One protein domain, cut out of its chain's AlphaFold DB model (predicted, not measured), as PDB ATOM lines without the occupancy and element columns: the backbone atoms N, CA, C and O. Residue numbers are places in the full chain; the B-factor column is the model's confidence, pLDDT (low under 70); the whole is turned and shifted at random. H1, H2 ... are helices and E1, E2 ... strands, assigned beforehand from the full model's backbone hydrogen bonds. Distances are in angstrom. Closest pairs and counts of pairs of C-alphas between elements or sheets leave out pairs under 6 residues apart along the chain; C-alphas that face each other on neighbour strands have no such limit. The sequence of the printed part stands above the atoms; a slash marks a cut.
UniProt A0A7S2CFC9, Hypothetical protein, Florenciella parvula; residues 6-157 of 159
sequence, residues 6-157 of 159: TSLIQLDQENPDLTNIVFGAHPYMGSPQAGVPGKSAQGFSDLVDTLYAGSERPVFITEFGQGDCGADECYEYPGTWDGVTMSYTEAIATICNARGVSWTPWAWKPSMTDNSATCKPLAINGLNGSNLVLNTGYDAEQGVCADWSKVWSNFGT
ATOM      1  N   THR A   6     273.526 269.021 190.211       94.25
ATOM      2  CA  THR A   6     274.624 268.873 189.253       94.25
ATOM      3  C   THR A   6     274.720 270.075 188.328       94.25
ATOM      4  O   THR A   6     275.804 270.633 188.193       94.25
ATOM      5  N   SER A   7     273.604 270.522 187.745       94.06
ATOM      6  CA  SER A   7     273.621 271.702 186.870       94.06
ATOM      7  C   SER A   7     274.014 272.986 187.612       94.06
ATOM      8  O   SER A   7     274.683 273.839 187.036       94.06
ATOM      9  N   LEU A   8     273.646 273.133 188.893       94.25
ATOM     10  CA  LEU A   8     274.050 274.290 189.706       94.25
ATOM     11  C   LEU A   8     275.552 274.271 190.022       94.25
ATOM     12  O   LEU A   8     276.219 275.295 189.906       94.25
ATOM     13  N   ILE A   9     276.088 273.100 190.368       96.38
ATOM     14  CA  ILE A   9     277.524 272.904 190.606       96.38
ATOM     15  C   ILE A   9     278.318 273.160 189.322       96.38
ATOM     16  O   ILE A   9     279.329 273.856 189.354       96.38
ATOM     17  N   GLN A  10     277.843 272.646 188.186       96.31
ATOM     18  CA  GLN A  10     278.468 272.887 186.890       96.31
ATOM     19  C   GLN A  10     278.498 274.386 186.563       96.31
ATOM     20  O   GLN A  10     279.545 274.901 186.181       96.31
ATOM     21  N   LEU A  11     277.385 275.099 186.773       94.00
ATOM     22  CA  LEU A  11     277.321 276.546 186.570       94.00
ATOM     23  C   LEU A  11     278.377 277.291 187.404       94.00
ATOM     24  O   LEU A  11     279.017 278.205 186.890       94.00
ATOM     25  N   ASP A  12     278.566 276.909 188.667       95.94
ATOM     26  CA  ASP A  12     279.573 277.512 189.547       95.94
ATOM     27  C   ASP A  12     281.005 277.236 189.066       95.94
ATOM     28  O   ASP A  12     281.813 278.157 188.952       95.94
ATOM     29  N   GLN A  13     281.300 275.991 188.687       95.50
ATOM     30  CA  GLN A  13     282.613 275.587 188.171       95.50
ATOM     31  C   GLN A  13     282.972 276.275 186.848       95.50
ATOM     32  O   GLN A  13     284.135 276.602 186.616       95.50
ATOM     33  N   GLU A  14     281.986 276.504 185.981       96.81
ATOM     34  CA  GLU A  14     282.163 277.221 184.714       96.81
ATOM     35  C   GLU A  14     282.338 278.734 184.910       96.81
ATOM     36  O   GLU A  14     282.826 279.416 184.008       96.81
ATOM     37  N   ASN A  15     281.959 279.269 186.075       96.00
ATOM     38  CA  ASN A  15     281.955 280.703 186.355       96.00
ATOM     39  C   ASN A  15     282.585 281.034 187.726       96.00
ATOM     40  O   ASN A  15     281.935 281.676 188.561       96.00
ATOM     41  N   PRO A  16     283.859 280.663 187.964       94.06
ATOM     42  CA  PRO A  16     284.490 280.777 189.282       94.06
ATOM     43  C   PRO A  16     284.599 282.227 189.785       94.06
ATOM     44  O   PRO A  16     284.631 282.465 190.989       94.06
ATOM     45  N   ASP A  17     284.607 283.203 188.873       95.94
ATOM     46  CA  ASP A  17     284.764 284.627 189.195       95.94
ATOM     47  C   ASP A  17     283.462 285.309 189.653       95.94
ATOM     48  O   ASP A  17     283.483 286.458 190.105       95.94
ATOM     49  N   LEU A  18     282.306 284.645 189.540       92.44
ATOM     50  CA  LEU A  18     281.052 285.198 190.048       92.44
ATOM     51  C   LEU A  18     281.077 285.161 191.578       92.44
ATOM     52  O   LEU A  18     281.355 284.135 192.180       92.44
ATOM     53  N   THR A  19     280.793 286.278 192.241       92.38
ATOM     54  CA  THR A  19     280.938 286.385 193.708       92.38
ATOM     55  C   THR A  19     279.613 286.482 194.456       92.38
ATOM     56  O   THR A  19     279.566 286.209 195.649       92.38
ATOM     57  N   ASN A  20     278.522 286.806 193.757       93.31
ATOM     58  CA  ASN A  20     277.211 287.090 194.351       93.31
ATOM     59  C   ASN A  20     276.159 286.040 193.961       93.31
ATOM     60  O   ASN A  20     275.050 286.387 193.554       93.31
ATOM     61  N   ILE A  21     276.519 284.756 194.038       92.62
ATOM     62  CA  ILE A  21     275.619 283.635 193.736       92.62
ATOM     63  C   ILE A  21     275.193 282.948 195.027       92.62
ATOM     64  O   ILE A  21     276.015 282.652 195.891       92.62
ATOM     65  N   VAL A  22     273.897 282.657 195.107       94.38
ATOM     66  CA  VAL A  22     273.274 281.832 196.141       94.38
ATOM     67  C   VAL A  22     272.416 280.792 195.431       94.38
ATOM     68  O   VAL A  22     271.686 281.132 194.496       94.38
ATOM     69  N   PHE A  23     272.486 279.535 195.855       95.19
ATOM     70  CA  PHE A  23     271.642 278.487 195.292       95.19
ATOM     71  C   PHE A  23     270.272 278.468 195.962       95.19
ATOM     72  O   PHE A  23     270.157 278.286 197.172       95.19
ATOM     73  N   GLY A  24     269.234 278.667 195.152       92.88
ATOM     74  CA  GLY A  24     267.841 278.650 195.579       92.88
ATOM     75  C   GLY A  24     267.216 277.261 195.478       92.88
ATOM     76  O   GLY A  24     267.373 276.588 194.458       92.88
ATOM     77  N   ALA A  25     266.444 276.850 196.484       92.38
ATOM     78  CA  ALA A  25     265.569 275.679 196.388       92.38
ATOM     79  C   ALA A  25     264.194 275.955 197.007       92.38
ATOM     80  O   ALA A  25     264.067 276.777 197.909       92.38
ATOM     81  N   HIS A  26     263.160 275.283 196.487       91.44
ATOM     82  CA  HIS A  26     261.777 275.400 196.964       91.44
ATOM     83  C   HIS A  26     261.247 274.016 197.389       91.44
ATOM     84  O   HIS A  26     260.633 273.312 196.568       91.44
ATOM     85  N   PRO A  27     261.531 273.560 198.622       90.69
ATOM     86  CA  PRO A  27     260.971 272.334 199.167       90.69
ATOM     87  C   PRO A  27     259.492 272.513 199.478       90.69
ATOM     88  O   PRO A  27     259.091 273.091 200.485       90.69
ATOM     89  N   TYR A  28     258.693 272.003 198.550       86.00
ATOM     90  CA  TYR A  28     257.247 271.981 198.620       86.00
ATOM     91  C   TYR A  28     256.718 270.577 198.552       86.00
ATOM     92  O   TYR A  28     257.123 269.800 197.680       86.00
ATOM     93  N   MET A  29     255.731 270.320 199.400       84.19
ATOM     94  CA  MET A  29     254.940 269.113 199.317       84.19
ATOM     95  C   MET A  29     253.479 269.417 199.012       84.19
ATOM     96  O   MET A  29     252.891 270.359 199.522       84.19
ATOM     97  N   GLY A  30     252.897 268.613 198.144       79.44
ATOM     98  CA  GLY A  30     251.506 268.684 197.737       79.44
ATOM     99  C   GLY A  30     251.190 267.457 196.897       79.44
ATOM    100  O   GLY A  30     252.091 266.682 196.560       79.44
ATOM    101  N   SER A  31     249.924 267.285 196.516       79.00
ATOM    102  CA  SER A  31     249.486 266.140 195.701       79.00
ATOM    103  C   SER A  31     250.385 265.879 194.477       79.00
ATOM    104  O   SER A  31     250.753 264.723 194.268       79.00
ATOM    105  N   PRO A  32     250.822 266.898 193.707       81.50
ATOM    106  CA  PRO A  32     251.700 266.683 192.554       81.50
ATOM    107  C   PRO A  32     253.130 266.232 192.895       81.50
ATOM    108  O   PRO A  32     253.836 265.720 192.027       81.50
ATOM    109  N   GLN A  33     253.594 266.476 194.122       85.62
ATOM    110  CA  GLN A  33     254.939 266.138 194.599       85.62
ATOM    111  C   GLN A  33     254.956 264.854 195.438       85.62
ATOM    112  O   GLN A  33     256.024 264.273 195.646       85.62
ATOM    113  N   ALA A  34     253.790 264.397 195.893       83.38
ATOM    114  CA  ALA A  34     253.634 263.196 196.694       83.38
ATOM    115  C   ALA A  34     254.253 261.975 195.994       83.38
ATOM    116  O   ALA A  34     253.976 261.691 194.829       83.38
ATOM    117  N   GLY A  35     255.116 261.252 196.708       84.62
ATOM    118  CA  GLY A  35     255.798 260.067 196.184       84.62
ATOM    119  C   GLY A  35     256.962 260.348 195.226       84.62
ATOM    120  O   GLY A  35     257.637 259.403 194.827       84.62
ATOM    121  N   VAL A  36     257.256 261.608 194.885       88.62
ATOM    122  CA  VAL A  36     258.462 261.965 194.123       88.62
ATOM    123  C   VAL A  36     259.664 261.952 195.079       88.62
ATOM    124  O   VAL A  36     259.729 262.812 195.961       88.62
ATOM    125  N   PRO A  37     260.647 261.036 194.932       88.75
ATOM    126  CA  PRO A  37     261.716 260.873 195.924       88.75
ATOM    127  C   PRO A  37     262.510 262.158 196.168       88.75
ATOM    128  O   PRO A  37     262.709 262.560 197.314       88.75
ATOM    129  N   GLY A  38     262.849 262.871 195.090       88.38
ATOM    130  CA  GLY A  38     263.553 264.151 195.142       88.38
ATOM    131  C   GLY A  38     262.737 265.307 195.726       88.38
ATOM    132  O   GLY A  38     263.264 266.402 195.829       88.38
ATOM    133  N   LYS A  39     261.462 265.114 196.083       90.06
ATOM    134  CA  LYS A  39     260.640 266.126 196.767       90.06
ATOM    135  C   LYS A  39     260.383 265.815 198.233       90.06
ATOM    136  O   LYS A  39     259.914 266.695 198.950       90.06
ATOM    137  N   SER A  40     260.734 264.613 198.690       90.88
ATOM    138  CA  SER A  40     260.708 264.255 200.108       90.88
ATOM    139  C   SER A  40     261.675 265.115 200.937       90.88
ATOM    140  O   SER A  40     262.580 265.752 200.393       90.88
ATOM    141  N   ALA A  41     261.510 265.106 202.264       92.06
ATOM    142  CA  ALA A  41     262.460 265.755 203.170       92.06
ATOM    143  C   ALA A  41     263.883 265.189 203.002       92.06
ATOM    144  O   ALA A  41     264.842 265.954 202.943       92.06
ATOM    145  N   GLN A  42     264.013 263.869 202.812       93.25
ATOM    146  CA  GLN A  42     265.300 263.240 202.509       93.25
ATOM    147  C   GLN A  42     265.873 263.741 201.179       93.25
ATOM    148  O   GLN A  42     267.026 264.141 201.125       93.25
ATOM    149  N   GLY A  43     265.057 263.817 200.125       93.56
ATOM    150  CA  GLY A  43     265.504 264.339 198.832       93.56
ATOM    151  C   GLY A  43     265.971 265.798 198.897       93.56
ATOM    152  O   GLY A  43     266.882 266.186 198.169       93.56
ATOM    153  N   PHE A  44     265.385 266.611 199.781       95.06
ATOM    154  CA  PHE A  44     265.884 267.957 200.068       95.06
ATOM    155  C   PHE A  44     267.210 267.938 200.843       95.06
ATOM    156  O   PHE A  44     268.132 268.661 200.482       95.06
ATOM    157  N   SER A  45     267.330 267.090 201.864       94.94
ATOM    158  CA  SER A  45     268.593 266.856 202.576       94.94
ATOM    159  C   SER A  45     269.722 266.472 201.606       94.94
ATOM    160  O   SER A  45     270.771 267.112 201.606       94.94
ATOM    161  N   ASP A  46     269.473 265.499 200.727       95.38
ATOM    162  CA  ASP A  46     270.441 265.007 199.741       95.38
ATOM    163  C   ASP A  46     270.855 266.099 198.744       95.38
ATOM    164  O   ASP A  46     272.022 266.178 198.353       95.38
ATOM    165  N   LEU A  47     269.917 266.970 198.344       95.50
ATOM    166  CA  LEU A  47     270.223 268.150 197.534       95.50
ATOM    167  C   LEU A  47     271.247 269.040 198.240       95.50
ATOM    168  O   LEU A  47     272.247 269.404 197.627       95.50
ATOM    169  N   VAL A  48     270.988 269.418 199.497       96.00
ATOM    170  CA  VAL A  48     271.867 270.341 200.228       96.00
ATOM    171  C   VAL A  48     273.252 269.722 200.419       96.00
ATOM    172  O   VAL A  48     274.249 270.393 200.165       96.00
ATOM    173  N   ASP A  49     273.322 268.435 200.772       96.00
ATOM    174  CA  ASP A  49     274.595 267.721 200.920       96.00
ATOM    175  C   ASP A  49     275.376 267.682 199.600       96.00
ATOM    176  O   ASP A  49     276.581 267.927 199.577       96.00
ATOM    177  N   THR A  50     274.685 267.445 198.481       97.06
ATOM    178  CA  THR A  50     275.306 267.446 197.150       97.06
ATOM    179  C   THR A  50     275.851 268.830 196.793       97.06
ATOM    180  O   THR A  50     276.975 268.932 196.300       97.06
ATOM    181  N   LEU A  51     275.091 269.899 197.060       96.69
ATOM    182  CA  LEU A  51     275.524 271.272 196.786       96.69
ATOM    183  C   LEU A  51     276.753 271.653 197.616       96.69
ATOM    184  O   LEU A  51     277.723 272.134 197.040       96.69
ATOM    185  N   TYR A  52     276.758 271.378 198.922       96.31
ATOM    186  CA  TYR A  52     277.904 271.681 199.787       96.31
ATOM    187  C   TYR A  52     279.132 270.809 199.524       96.31
ATOM    188  O   TYR A  52     280.253 271.239 199.779       96.31
ATOM    189  N   ALA A  53     278.957 269.600 198.987       97.25
ATOM    190  CA  ALA A  53     280.082 268.781 198.545       97.25
ATOM    191  C   ALA A  53     280.705 269.285 197.229       97.25
ATOM    192  O   ALA A  53     281.893 269.069 196.993       97.25
ATOM    193  N   GLY A  54     279.906 269.909 196.358       96.38
ATOM    194  CA  GLY A  54     280.330 270.328 195.021       96.38
ATOM    195  C   GLY A  54     280.652 271.815 194.867       96.38
ATOM    196  O   GLY A  54     281.219 272.195 193.844       96.38
ATOM    197  N   SER A  55     280.275 272.650 195.834       95.75
ATOM    198  CA  SER A  55     280.352 274.105 195.734       95.75
ATOM    199  C   SER A  55     280.435 274.766 197.112       95.75
ATOM    200  O   SER A  55     279.823 274.313 198.077       95.75
ATOM    201  N   GLU A  56     281.153 275.888 197.190       94.62
ATOM    202  CA  GLU A  56     281.209 276.738 198.390       94.62
ATOM    203  C   GLU A  56     280.047 277.745 198.452       94.62
ATOM    204  O   GLU A  56     279.972 278.566 199.371       94.62
ATOM    205  N   ARG A  57     279.133 277.728 197.468       95.25
ATOM    206  CA  ARG A  57     278.018 278.675 197.440       95.25
ATOM    207  C   ARG A  57     277.030 278.396 198.570       95.25
ATOM    208  O   ARG A  57     276.654 277.247 198.808       95.25
ATOM    209  N   PRO A  58     276.536 279.452 199.235       95.69
ATOM    210  CA  PRO A  58     275.474 279.294 200.209       95.69
ATOM    211  C   PRO A  58     274.190 278.816 199.525       95.69
ATOM    212  O   PRO A  58     273.897 279.159 198.375       95.69
ATOM    213  N   VAL A  59     273.394 278.066 200.281       95.56
ATOM    214  CA  VAL A  59     272.046 277.648 199.894       95.56
ATOM    215  C   VAL A  59     271.036 278.521 200.635       95.56
ATOM    216  O   VAL A  59     271.195 278.804 201.824       95.56
ATOM    217  N   PHE A  60     269.990 278.945 199.932       94.81
ATOM    218  CA  PHE A  60     268.876 279.696 200.490       94.81
ATOM    219  C   PHE A  60     267.547 279.122 200.015       94.81
ATOM    220  O   PHE A  60     267.350 278.833 198.836       94.81
ATOM    221  N   ILE A  61     266.608 278.988 200.941       92.44
ATOM    222  CA  ILE A  61     265.246 278.570 200.644       92.44
ATOM    223  C   ILE A  61     264.375 279.810 200.562       92.44
ATOM    224  O   ILE A  61     263.998 280.402 201.569       92.44
ATOM    225  N   THR A  62     264.057 280.214 199.342       88.00
ATOM    226  CA  THR A  62     263.175 281.353 199.060       88.00
ATOM    227  C   THR A  62     261.723 281.068 199.418       88.00
ATOM    228  O   THR A  62     260.950 282.004 199.598       88.00
ATOM    229  N   GLU A  63     261.349 279.793 199.504       84.38
ATOM    230  CA  GLU A  63     259.975 279.376 199.735       84.38
ATOM    231  C   GLU A  63     259.951 277.881 200.142       84.38
ATOM    232  O   GLU A  63     260.460 277.029 199.415       84.38
ATOM    233  N   PHE A  64     259.346 277.530 201.282       85.69
ATOM    234  CA  PHE A  64     259.019 276.135 201.629       85.69
ATOM    235  C   PHE A  64     257.666 276.007 202.313       85.69
ATOM    236  O   PHE A  64     257.183 276.948 202.949       85.69
ATOM    237  N   GLY A  65     257.091 274.814 202.221       78.44
ATOM    238  CA  GLY A  65     255.822 274.529 202.851       78.44
ATOM    239  C   GLY A  65     255.170 273.257 202.351       78.44
ATOM    240  O   GLY A  65     255.770 272.447 201.641       78.44
ATOM    241  N   GLN A  66     253.900 273.104 202.701       73.94
ATOM    242  CA  GLN A  66     253.047 272.101 202.094       73.94
ATOM    243  C   GLN A  66     251.690 272.691 201.718       73.94
ATOM    244  O   GLN A  66     251.140 273.521 202.438       73.94
ATOM    245  N   GLY A  67     251.183 272.287 200.556       64.50
ATOM    246  CA  GLY A  67     249.843 272.593 200.089       64.50
ATOM    247  C   GLY A  67     248.880 271.541 200.611       64.50
ATOM    248  O   GLY A  67     248.979 270.377 200.229       64.50
ATOM    249  N   ASP A  68     247.962 271.966 201.473       55.34
ATOM    250  CA  ASP A  68     247.158 271.043 202.266       55.34
ATOM    251  C   ASP A  68     245.818 270.664 201.613       55.34
ATOM    252  O   ASP A  68     245.163 269.771 202.101       55.34
ATOM    253  N   CYS A  69     245.341 271.271 200.516       54.38
ATOM    254  CA  CYS A  69     243.922 271.098 200.146       54.38
ATOM    255  C   CYS A  69     243.666 270.717 198.685       54.38
ATOM    256  O   CYS A  69     243.765 271.552 197.786       54.38
ATOM    257  N   GLY A  70     243.205 269.481 198.476       46.75
ATOM    258  CA  GLY A  70     242.213 269.203 197.434       46.75
ATOM    259  C   GLY A  70     240.828 269.723 197.852       46.75
ATOM    260  O   GLY A  70     240.673 270.266 198.943       46.75
ATOM    261  N   ALA A  71     239.815 269.571 196.992       41.44
ATOM    262  CA  ALA A  71     238.464 270.091 197.243       41.44
ATOM    263  C   ALA A  71     237.789 269.520 198.509       41.44
ATOM    264  O   ALA A  71     236.913 270.185 199.056       41.44
ATOM    265  N   ASP A  72     238.227 268.349 198.989       38.47
ATOM    266  CA  ASP A  72     237.441 267.559 199.940       38.47
ATOM    267  C   ASP A  72     238.137 267.264 201.290       38.47
ATOM    268  O   ASP A  72     237.428 267.152 202.284       38.47
ATOM    269  N   GLU A  73     239.479 267.213 201.399       49.84
ATOM    270  CA  GLU A  73     240.183 266.961 202.681       49.84
ATOM    271  C   GLU A  73     241.571 267.628 202.765       49.84
ATOM    272  O   GLU A  73     242.228 267.845 201.739       49.84
ATOM    273  N   CYS A  74     242.001 267.947 204.000       56.50
ATOM    274  CA  CYS A  74     243.354 268.426 204.303       56.50
ATOM    275  C   CYS A  74     244.299 267.242 204.574       56.50
ATOM    276  O   CYS A  74     243.992 266.422 205.441       56.50
ATOM    277  N   TYR A  75     245.410 267.127 203.837       65.62
ATOM    278  CA  TYR A  75     246.410 266.069 204.013       65.62
ATOM    279  C   TYR A  75     247.782 266.623 204.430       65.62
ATOM    280  O   TYR A  75     248.525 267.192 203.626       65.62
ATOM    281  N   GLU A  76     248.170 266.331 205.673       70.94
ATOM    282  CA  GLU A  76     249.516 266.598 206.176       70.94
ATOM    283  C   GLU A  76     250.501 265.536 205.674       70.94
ATOM    284  O   GLU A  76     250.399 264.348 205.995       70.94
ATOM    285  N   TYR A  77     251.491 265.968 204.892       77.56
ATOM    286  CA  TYR A  77     252.508 265.069 204.374       77.56
ATOM    287  C   TYR A  77     253.566 264.769 205.441       77.56
ATOM    288  O   TYR A  77     254.086 265.692 206.079       77.56
ATOM    289  N   PRO A  78     253.953 263.493 205.618       82.12
ATOM    290  CA  PRO A  78     255.003 263.136 206.556       82.12
ATOM    291  C   PRO A  78     256.384 263.551 206.035       82.12
ATOM    292  O   PRO A  78     256.687 263.473 204.841       82.12
ATOM    293  N   GLY A  79     257.246 263.935 206.967       84.69
ATOM    294  CA  GLY A  79     258.683 264.079 206.790       84.69
ATOM    295  C   GLY A  79     259.441 263.134 207.720       84.69
ATOM    296  O   GLY A  79     258.926 262.682 208.745       84.69
ATOM    297  N   THR A  80     260.689 262.839 207.369       86.69
ATOM    298  CA  THR A  80     261.610 262.104 208.239       86.69
ATOM    299  C   THR A  80     262.959 262.798 208.217       86.69
ATOM    300  O   THR A  80     263.464 263.129 207.144       86.69
ATOM    301  N   TRP A  81     263.531 263.001 209.399       85.50
ATOM    302  CA  TRP A  81     264.897 263.477 209.581       85.50
ATOM    303  C   TRP A  81     265.551 262.687 210.715       85.50
ATOM    304  O   TRP A  81     264.935 262.511 211.762       85.50
ATOM    305  N   ASP A  82     266.760 262.171 210.483       86.19
ATOM    306  CA  ASP A  82     267.535 261.383 211.458       86.19
ATOM    307  C   ASP A  82     266.732 260.243 212.129       86.19
ATOM    308  O   ASP A  82     266.737 260.042 213.340       86.19
ATOM    309  N   GLY A  83     265.938 259.526 211.325       87.12
ATOM    310  CA  GLY A  83     265.083 258.430 211.799       87.12
ATOM    311  C   GLY A  83     263.834 258.858 212.581       87.12
ATOM    312  O   GLY A  83     263.047 257.996 212.971       87.12
ATOM    313  N   VAL A  84     263.606 260.160 212.778       85.19
ATOM    314  CA  VAL A  84     262.428 260.704 213.465       85.19
ATOM    315  C   VAL A  84     261.379 261.146 212.448       85.19
ATOM    316  O   VAL A  84     261.646 261.968 211.573       85.19
ATOM    317  N   THR A  85     260.163 260.607 212.568       84.56
ATOM    318  CA  THR A  85     259.006 261.039 211.769       84.56
ATOM    319  C   THR A  85     258.376 262.296 212.364       84.56
ATOM    320  O   THR A  85     258.063 262.338 213.554       84.56
ATOM    321  N   MET A  86     258.142 263.288 211.512       79.25
ATOM    322  CA  MET A  86     257.565 264.597 211.833       79.25
ATOM    323  C   MET A  86     256.742 265.112 210.641       79.25
ATOM    324  O   MET A  86     256.574 264.380 209.662       79.25
ATOM    325  N   SER A  87     256.207 266.337 210.689       78.31
ATOM    326  CA  SER A  87     255.581 266.904 209.485       78.31
ATOM    327  C   SER A  87     256.633 267.225 208.421       78.31
ATOM    328  O   SER A  87     257.807 267.441 208.733       78.31
ATOM    329  N   TYR A  88     256.237 267.271 207.147       84.12
ATOM    330  CA  TYR A  88     257.145 267.672 206.071       84.12
ATOM    331  C   TYR A  88     257.793 269.031 206.365       84.12
ATOM    332  O   TYR A  88     259.015 269.161 206.317       84.12
ATOM    333  N   THR A  89     256.984 270.023 206.736       81.75
ATOM    334  CA  THR A  89     257.435 271.389 207.035       81.75
ATOM    335  C   THR A  89     258.428 271.420 208.201       81.75
ATOM    336  O   THR A  89     259.445 272.111 208.122       81.75
ATOM    337  N   GLU A  90     258.176 270.640 209.258       79.50
ATOM    338  CA  GLU A  90     259.086 270.503 210.403       79.50
ATOM    339  C   GLU A  90     260.418 269.861 209.994       79.50
ATOM    340  O   GLU A  90     261.484 270.349 210.376       79.50
ATOM    341  N   ALA A  91     260.380 268.824 209.153       87.62
ATOM    342  CA  ALA A  91     261.587 268.171 208.654       87.62
ATOM    343  C   ALA A  91     262.451 269.132 207.828       87.62
ATOM    344  O   ALA A  91     263.664 269.185 208.027       87.62
ATOM    345  N   ILE A  92     261.844 269.936 206.950       90.50
ATOM    346  CA  ILE A  92     262.567 270.943 206.163       90.50
ATOM    347  C   ILE A  92     263.221 271.991 207.068       90.50
ATOM    348  O   ILE A  92     264.409 272.270 206.903       90.50
ATOM    349  N   ALA A  93     262.486 272.548 208.036       85.88
ATOM    350  CA  ALA A  93     263.034 273.539 208.964       85.88
ATOM    351  C   ALA A  93     264.182 272.957 209.807       85.88
ATOM    352  O   ALA A  93     265.218 273.600 209.982       85.88
ATOM    353  N   THR A  94     264.035 271.709 210.261       86.56
ATOM    354  CA  THR A  94     265.066 270.984 211.016       86.56
ATOM    355  C   THR A  94     266.322 270.752 210.178       86.56
ATOM    356  O   THR A  94     267.426 271.025 210.643       86.56
ATOM    357  N   ILE A  95     266.165 270.321 208.922       92.12
ATOM    358  CA  ILE A  95     267.267 270.170 207.961       92.12
ATOM    359  C   ILE A  95     267.984 271.501 207.753       92.12
ATOM    360  O   ILE A  95     269.214 271.540 207.780       92.12
ATOM    361  N   CYS A  96     267.230 272.585 207.552       91.69
ATOM    362  CA  CYS A  96     267.810 273.898 207.317       91.69
ATOM    363  C   CYS A  96     268.616 274.378 208.526       91.69
ATOM    364  O   CYS A  96     269.749 274.824 208.365       91.69
ATOM    365  N   ASN A  97     268.067 274.214 209.734       88.88
ATOM    366  CA  ASN A  97     268.759 274.538 210.976       88.88
ATOM    367  C   ASN A  97     270.041 273.705 211.147       88.88
ATOM    368  O   ASN A  97     271.101 274.260 211.418       88.88
ATOM    369  N   ALA A  98     269.974 272.389 210.917       90.44
ATOM    370  CA  ALA A  98     271.126 271.494 211.042       90.44
ATOM    371  C   ALA A  98     272.252 271.793 210.035       90.44
ATOM    372  O   ALA A  98     273.412 271.496 210.308       90.44
ATOM    373  N   ARG A  99     271.916 272.363 208.871       92.19
ATOM    374  CA  ARG A  99     272.859 272.628 207.774       92.19
ATOM    375  C   ARG A  99     273.236 274.100 207.604       92.19
ATOM    376  O   ARG A  99     273.978 274.421 206.686       92.19
ATOM    377  N   GLY A 100     272.730 274.999 208.450       92.06
ATOM    378  CA  GLY A 100     272.979 276.439 208.308       92.06
ATOM    379  C   GLY A 100     272.361 277.052 207.044       92.06
ATOM    380  O   GLY A 100     272.863 278.049 206.526       92.06
ATOM    381  N   VAL A 101     271.273 276.471 206.535       93.56
ATOM    382  CA  VAL A 101     270.549 276.978 205.365       93.56
ATOM    383  C   VAL A 101     269.541 278.027 205.823       93.56
ATOM    384  O   VAL A 101     268.678 277.759 206.656       93.56
ATOM    385  N   SER A 102     269.621 279.231 205.259       91.69
ATOM    386  CA  SER A 102     268.619 280.275 205.504       91.69
ATOM    387  C   SER A 102     267.331 279.978 204.730       91.69
ATOM    388  O   SER A 102     267.382 279.424 203.632       91.69
ATOM    389  N   TRP A 103     266.172 280.352 205.277       89.06
ATOM    390  CA  TRP A 103     264.879 279.986 204.699       89.06
ATOM    391  C   TRP A 103     263.795 281.051 204.876       89.06
ATOM    392  O   TRP A 103     263.846 281.876 205.784       89.06
ATOM    393  N   THR A 104     262.791 280.998 204.000       84.12
ATOM    394  CA  THR A 104     261.559 281.792 204.051       84.12
ATOM    395  C   THR A 104     260.364 280.851 203.873       84.12
ATOM    396  O   THR A 104     260.292 280.152 202.862       84.12
ATOM    397  N   PRO A 105     259.431 280.783 204.837       77.00
ATOM    398  CA  PRO A 105     258.266 279.925 204.724       77.00
ATOM    399  C   PRO A 105     257.255 280.553 203.781       77.00
ATOM    400  O   PRO A 105     257.174 281.783 203.674       77.00
ATOM    401  N   TRP A 106     256.421 279.724 203.163       72.19
ATOM    402  CA  TRP A 106     255.278 280.237 202.436       72.19
ATOM    403  C   TRP A 106     253.973 279.506 202.735       72.19
ATOM    404  O   TRP A 106     253.917 278.283 202.773       72.19
ATOM    405  N   ALA A 107     252.873 280.239 202.920       61.94
ATOM    406  CA  ALA A 107     252.779 281.705 202.870       61.94
ATOM    407  C   ALA A 107     252.915 282.344 204.271       61.94
ATOM    408  O   ALA A 107     252.427 281.794 205.257       61.94
ATOM    409  N   TRP A 108     253.504 283.547 204.362       52.41
ATOM    410  CA  TRP A 108     253.445 284.372 205.588       52.41
ATOM    411  C   TRP A 108     252.001 284.778 205.935       52.41
ATOM    412  O   TRP A 108     251.646 284.943 207.099       52.41
ATOM    413  N   LYS A 109     251.161 284.928 204.904       47.72
ATOM    414  CA  LYS A 109     249.719 285.166 204.991       47.72
ATOM    415  C   LYS A 109     249.029 284.371 203.875       47.72
ATOM    416  O   LYS A 109     249.505 284.447 202.743       47.72
ATOM    417  N   PRO A 110     247.926 283.651 204.133       49.31
ATOM    418  CA  PRO A 110     247.204 282.937 203.093       49.31
ATOM    419  C   PRO A 110     246.713 283.915 202.026       49.31
ATOM    420  O   PRO A 110     246.210 285.003 202.320       49.31
ATOM    421  N   SER A 111     246.848 283.510 200.768       42.88
ATOM    422  CA  SER A 111     246.266 284.199 199.626       42.88
ATOM    423  C   SER A 111     244.770 283.881 199.543       42.88
ATOM    424  O   SER A 111     244.361 283.059 198.730       42.88
ATOM    425  N   MET A 112     243.950 284.495 200.398       46.06
ATOM    426  CA  MET A 112     242.489 284.491 200.250       46.06
ATOM    427  C   MET A 112     241.967 285.898 200.563       46.06
ATOM    428  O   MET A 112     242.228 286.454 201.627       46.06
ATOM    429  N   THR A 113     241.275 286.505 199.598       41.91
ATOM    430  CA  THR A 113     240.613 287.817 199.718       41.91
ATOM    431  C   THR A 113     239.211 287.722 200.321       41.91
ATOM    432  O   THR A 113     238.553 288.748 200.474       41.91
ATOM    433  N   ASP A 114     238.750 286.519 200.660       41.00
ATOM    434  CA  ASP A 114     237.522 286.312 201.416       41.00
ATOM    435  C   ASP A 114     237.851 285.830 202.836       41.00
ATOM    436  O   ASP A 114     238.723 284.995 203.056       41.00
ATOM    437  N   ASN A 115     237.156 286.397 203.819       39.22
ATOM    438  CA  ASN A 115     237.222 285.999 205.226       39.22
ATOM    439  C   ASN A 115     236.455 284.683 205.494       39.22
ATOM    440  O   ASN A 115     236.047 284.442 206.626       39.22
ATOM    441  N   SER A 116     236.172 283.866 204.472       39.09
ATOM    442  CA  SER A 116     235.390 282.630 204.617       39.09
ATOM    443  C   SER A 116     236.239 281.363 204.555       39.09
ATOM    444  O   SER A 116     235.759 280.287 204.910       39.09
ATOM    445  N   ALA A 117     237.514 281.477 204.187       39.50
ATOM    446  CA  ALA A 117     238.457 280.381 204.283       39.50
ATOM    447  C   ALA A 117     239.284 280.470 205.562       39.50
ATOM    448  O   ALA A 117     240.129 281.350 205.733       39.50
ATOM    449  N   THR A 118     239.019 279.500 206.432       42.91
ATOM    450  CA  THR A 118     239.878 279.031 207.518       42.91
ATOM    451  C   THR A 118     241.354 279.233 207.189       42.91
ATOM    452  O   THR A 118     241.795 278.946 206.074       42.91
ATOM    453  N   CYS A 119     242.138 279.728 208.147       40.19
ATOM    454  CA  CYS A 119     243.588 279.693 208.017       40.19
ATOM    455  C   CYS A 119     244.000 278.252 207.767       40.19
ATOM    456  O   CYS A 119     243.888 277.422 208.660       40.19
ATOM    457  N   LYS A 120     244.408 277.943 206.539       48.78
ATOM    458  CA  LYS A 120     244.786 276.584 206.170       48.78
ATOM    459  C   LYS A 120     246.263 276.457 206.519       48.78
ATOM    460  O   LYS A 120     247.074 277.137 205.885       48.78
ATOM    461  N   PRO A 121     246.599 275.767 207.618       46.25
ATOM    462  CA  PRO A 121     247.922 275.856 208.199       46.25
ATOM    463  C   PRO A 121     248.961 275.323 207.213       46.25
ATOM    464  O   PRO A 121     248.745 274.338 206.515       46.25
ATOM    465  N   LEU A 122     250.151 275.915 207.236       48.34
ATOM    466  CA  LEU A 122     251.346 275.093 207.105       48.34
ATOM    467  C   LEU A 122     251.280 274.138 208.284       48.34
ATOM    468  O   LEU A 122     251.547 274.566 209.406       48.34
ATOM    469  N   ALA A 123     250.799 272.913 208.070       46.62
ATOM    470  CA  ALA A 123     250.744 271.952 209.156       46.62
ATOM    471  C   ALA A 123     252.197 271.665 209.587       46.62
ATOM    472  O   ALA A 123     253.009 271.029 208.912       46.62
ATOM    473  N   ILE A 124     252.577 272.341 210.661       46.94
ATOM    474  CA  ILE A 124     253.738 272.070 211.492       46.94
ATOM    475  C   ILE A 124     253.142 271.405 212.731       46.94
ATOM    476  O   ILE A 124     253.258 271.895 213.851       46.94
ATOM    477  N   ASN A 125     252.348 270.360 212.502       40.72
ATOM    478  CA  ASN A 125     251.822 269.532 213.562       40.72
ATOM    479  C   ASN A 125     252.595 268.228 213.465       40.72
ATOM    480  O   ASN A 125     252.361 267.391 212.602       40.72
ATOM    481  N   GLY A 126     253.577 268.061 214.348       36.59
ATOM    482  CA  GLY A 126     254.282 266.795 214.461       36.59
ATOM    483  C   GLY A 126     253.266 265.659 214.585       36.59
ATOM    484  O   GLY A 126     252.495 265.613 215.546       36.59
ATOM    485  N   LEU A 127     253.297 264.721 213.635       37.50
ATOM    486  CA  LEU A 127     252.446 263.523 213.574       37.50
ATOM    487  C   LEU A 127     252.544 262.623 214.830       37.50
ATOM    488  O   LEU A 127     251.869 261.605 214.910       37.50
ATOM    489  N   ASN A 128     253.358 262.996 215.825       35.44
ATOM    490  CA  ASN A 128     253.499 262.345 217.124       35.44
ATOM    491  C   ASN A 128     253.666 263.358 218.272       35.44
ATOM    492  O   ASN A 128     254.610 263.258 219.050       35.44
ATOM    493  N   GLY A 129     252.782 264.356 218.375       37.50
ATOM    494  CA  GLY A 129     252.330 264.974 219.636       37.50
ATOM    495  C   GLY A 129     253.349 265.409 220.707       37.50
ATOM    496  O   GLY A 129     252.930 265.599 221.845       37.50
ATOM    497  N   SER A 130     254.649 265.546 220.419       41.66
ATOM    498  CA  SER A 130     255.634 265.674 221.502       41.66
ATOM    499  C   SER A 130     256.838 266.585 221.299       41.66
ATOM    500  O   SER A 130     257.457 266.842 222.319       41.66
ATOM    501  N   ASN A 131     257.167 267.163 220.129       38.38
ATOM    502  CA  ASN A 131     258.393 267.998 220.069       38.38
ATOM    503  C   ASN A 131     258.371 269.326 219.305       38.38
ATOM    504  O   ASN A 131     259.314 270.095 219.463       38.38
ATOM    505  N   LEU A 132     257.298 269.701 218.614       40.75
ATOM    506  CA  LEU A 132     257.139 271.094 218.189       40.75
ATOM    507  C   LEU A 132     255.671 271.400 217.935       40.75
ATOM    508  O   LEU A 132     255.205 271.530 216.810       40.75
ATOM    509  N   VAL A 133     254.898 271.486 219.017       42.25
ATOM    510  CA  VAL A 133     253.544 272.011 218.897       42.25
ATOM    511  C   VAL A 133     253.662 273.523 218.731       42.25
ATOM    512  O   VAL A 133     253.838 274.251 219.710       42.25
ATOM    513  N   LEU A 134     253.531 274.029 217.505       44.00
ATOM    514  CA  LEU A 134     253.284 275.455 217.268       44.00
ATOM    515  C   LEU A 134     251.834 275.820 217.634       44.00
ATOM    516  O   LEU A 134     251.141 276.530 216.915       44.00
ATOM    517  N   ASN A 135     251.363 275.352 218.792       38.38
ATOM    518  CA  ASN A 135     250.010 275.577 219.297       38.38
ATOM    519  C   ASN A 135     249.895 276.878 220.089       38.38
ATOM    520  O   ASN A 135     249.281 276.925 221.151       38.38
ATOM    521  N   THR A 136     250.558 277.937 219.639       39.16
ATOM    522  CA  THR A 136     250.519 279.221 220.354       39.16
ATOM    523  C   THR A 136     249.963 280.353 219.500       39.16
ATOM    524  O   THR A 136     250.228 281.520 219.778       39.16
ATOM    525  N   GLY A 137     249.146 280.029 218.499       40.62
ATOM    526  CA  GLY A 137     248.444 281.040 217.705       40.62
ATOM    527  C   GLY A 137     247.465 280.511 216.661       40.62
ATOM    528  O   GLY A 137     246.689 281.302 216.144       40.62
ATOM    529  N   TYR A 138     247.467 279.208 216.361       47.56
ATOM    530  CA  TYR A 138     246.460 278.637 215.474       47.56
ATOM    531  C   TYR A 138     245.112 278.548 216.192       47.56
ATOM    532  O   TYR A 138     244.919 277.728 217.086       47.56
ATOM    533  N   ASP A 139     244.189 279.396 215.763       48.00
ATOM    534  CA  ASP A 139     242.767 279.233 216.009       48.00
ATOM    535  C   ASP A 139     242.100 279.055 214.639       48.00
ATOM    536  O   ASP A 139     241.993 279.995 213.842       48.00
ATOM    537  N   ALA A 140     241.721 277.809 214.347       46.09
ATOM    538  CA  ALA A 140     241.018 277.430 213.126       46.09
ATOM    539  C   ALA A 140     239.687 278.181 212.978       46.09
ATOM    540  O   ALA A 140     239.280 278.492 211.858       46.09
ATOM    541  N   GLU A 141     239.031 278.473 214.106       44.41
ATOM    542  CA  GLU A 141     237.738 279.155 214.188       44.41
ATOM    543  C   GLU A 141     237.889 280.668 213.972       44.41
ATOM    544  O   GLU A 141     236.973 281.308 213.459       44.41
ATOM    545  N   GLN A 142     239.058 281.238 214.292       45.22
ATOM    546  CA  GLN A 142     239.369 282.660 214.075       45.22
ATOM    547  C   GLN A 142     240.204 282.946 212.824       45.22
ATOM    548  O   GLN A 142     240.443 284.112 212.503       45.22
ATOM    549  N   GLY A 143     240.654 281.918 212.102       45.84
ATOM    550  CA  GLY A 143     241.440 282.103 210.887       45.84
ATOM    551  C   GLY A 143     242.786 282.781 211.154       45.84
ATOM    552  O   GLY A 143     243.140 283.724 210.445       45.84
ATOM    553  N   VAL A 144     243.548 282.298 212.143       47.22
ATOM    554  CA  VAL A 144     244.891 282.814 212.479       47.22
ATOM    555  C   VAL A 144     245.993 281.830 212.044       47.22
ATOM    556  O   VAL A 144     245.892 280.626 212.281       47.22
ATOM    557  N   CYS A 145     247.037 282.330 211.368       52.09
ATOM    558  CA  CYS A 145     248.161 281.538 210.840       52.09
ATOM    559  C   CYS A 145     249.179 281.133 211.919       52.09
ATOM    560  O   CYS A 145     249.142 281.626 213.045       52.09
ATOM    561  N   ALA A 146     250.159 280.303 211.532       55.28
ATOM    562  CA  ALA A 146     251.343 280.044 212.349       55.28
ATOM    563  C   ALA A 146     252.049 281.361 212.726       55.28
ATOM    564  O   ALA A 146     252.401 282.167 211.862       55.28
ATOM    565  N   ASP A 147     252.270 281.568 214.024       58.97
ATOM    566  CA  ASP A 147     253.032 282.704 214.536       58.97
ATOM    567  C   ASP A 147     254.531 282.443 214.341       58.97
ATOM    568  O   ASP A 147     255.226 281.935 215.225       58.97
ATOM    569  N   TRP A 148     255.031 282.786 213.152       62.28
ATOM    570  CA  TRP A 148     256.429 282.603 212.759       62.28
ATOM    571  C   TRP A 148     257.428 283.246 213.719       62.28
ATOM    572  O   TRP A 148     258.548 282.754 213.822       62.28
ATOM    573  N   SER A 149     257.035 284.276 214.477       62.09
ATOM    574  CA  SER A 149     257.915 284.885 215.480       62.09
ATOM    575  C   SER A 149     258.305 283.902 216.594       62.09
ATOM    576  O   SER A 149     259.432 283.948 217.084       62.09
ATOM    577  N   LYS A 150     257.420 282.952 216.927       60.75
ATOM    578  CA  LYS A 150     257.666 281.872 217.901       60.75
ATOM    579  C   LYS A 150     258.386 280.670 217.292       60.75
ATOM    580  O   LYS A 150     259.008 279.895 218.009       60.75
ATOM    581  N   VAL A 151     258.309 280.516 215.971       63.31
ATOM    582  CA  VAL A 151     259.041 279.488 215.210       63.31
ATOM    583  C   VAL A 151     260.501 279.888 215.050       63.31
ATOM    584  O   VAL A 151     261.402 279.074 215.246       63.31
ATOM    585  N   TRP A 152     260.749 281.161 214.740       67.06
ATOM    586  CA  TRP A 152     262.085 281.679 214.460       67.06
ATOM    587  C   TRP A 152     263.041 281.538 215.640       67.06
ATOM    588  O   TRP A 152     264.227 281.323 215.431       67.06
ATOM    589  N   SER A 153     262.566 281.605 216.884       67.69
ATOM    590  CA  SER A 153     263.431 281.362 218.044       67.69
ATOM    591  C   SER A 153     263.896 279.910 218.165       67.69
ATOM    592  O   SER A 153     264.925 279.671 218.780       67.69
ATOM    593  N   ASN A 154     263.162 278.951 217.588       65.12
ATOM    594  CA  ASN A 154     263.483 277.521 217.677       65.12
ATOM    595  C   ASN A 154     264.377 277.045 216.522       65.12
ATOM    596  O   ASN A 154     265.095 276.063 216.673       65.12
ATOM    597  N   PHE A 155     264.335 277.742 215.383       64.81
ATOM    598  CA  PHE A 155     265.039 277.359 214.149       64.81
ATOM    599  C   PHE A 155     265.959 278.455 213.586       64.81
ATOM    600  O   PHE A 155     266.595 278.264 212.554       64.81
ATOM    601  N   GLY A 156     265.990 279.627 214.220       58.62
ATOM    602  CA  GLY A 156     266.805 280.782 213.835       58.62
ATOM    603  C   GLY A 156     267.948 281.071 214.808       58.62
ATOM    604  O   GLY A 156     268.680 282.044 214.623       58.62
ATOM    605  N   THR A 157     268.126 280.255 215.853       52.41
ATOM    606  CA  THR A 157     269.246 280.400 216.788       52.41
ATOM    607  C   THR A 157     270.415 279.488 216.413       52.41
ATOM    608  O   THR A 157     270.443 278.330 216.808       52.41
TER     609      THR A 157
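This is residues 6 to 157 of the 159 residues of the protein "Hypothetical protein" of Florenciella parvula (UniProt A0A7S2CFC9). What shape do these atoms make? A small sheet of three parallel strands, E1, E2 and E5, has two helices, H2 and H3, side by side over one face, with the hairpin of E3 and E4 packing on H3. H1 lies at one far end of the domain, where it meets the end of H2, while residues 106 to 147 loop out toward the other end before H4 comes back to H3. What is the make-up? The 152 printed residues hold four named helices and five named strands, in the order H1 E1 H2 E2 E3 E4 H3 E5 H4, of mixed class, with under half of the residues in named elements. The whole is compact, with a radius of gyration of the C-alphas of 16.6 A and spans of 53 by 36 by 32 A.

Where does the first half run? H1, residues 6 to 14, starts at C-alpha 6 (274.624, 268.873, 189.253), and E1 is residues 23 to 25. H2, residues 41 to 54, is 20.2 A long, and E2, residues 59 to 66, is 19.9 A long and bends by 64 degrees at residue 62. What follows? E3 is residues 78 to 81, E4 84 to 87, H3 88 to 99, 16.6 A long, and E5 102 to 105. H4, residues 148 to 155, ends at C-alpha 155 (265.039, 277.359, 214.149).

How is the larger sheet paired? Its order is E1 E2 E5; N 60 and O 23 are 2.8 A apart, and N 61 and O 102 are 2.8 A apart. E1, H2 and E2 form a strand-helix-strand unit, two parallel neighbour strands with a helix between, and its crossover is right-handed. Where are the helices? H2 and H3 on one face of this sheet make two layers; H3 runs along E2 at a height over the sheet of 9.0 A. H2 and H3 touch, closest at the C-alphas of Ala 41 and Ile 92, 6.0 A, at a shallow tilt of 25 degrees, the same way. What lies beyond? In the antiparallel hairpin of E3 and E4, N 79 and O 86 are 2.8 A apart; the closest C-alphas of E3 and H3, Gly 79 and Tyr 88, are 4.0 A apart. H1 and H2 touch only at their ends, Ile 9 to Gly 54 at 5.8 A between C-alphas; H3 and H4 only just touch, with 3 pairs of C-alphas within 8 A, the closest being Asn 97 and Phe 155 at 5.6 A. Are the helix backbones complete? In H1, H2 and H3 every O i to N i+4 pair is within hydrogen-bond range, in H4 2 of 4.

How large is it? The two C-alphas farthest apart, Asp 17 and Glu 141, are 53.5 A apart, and the printed part has no cut. Which links are long? They are E1 to H2, E2 to E3 and E5 to H4, the last with 42 residues. Where is confidence low? Residues 67 to 75 and 107 to 157 are under 70, and the mean pLDDT of the printed part is 73.4.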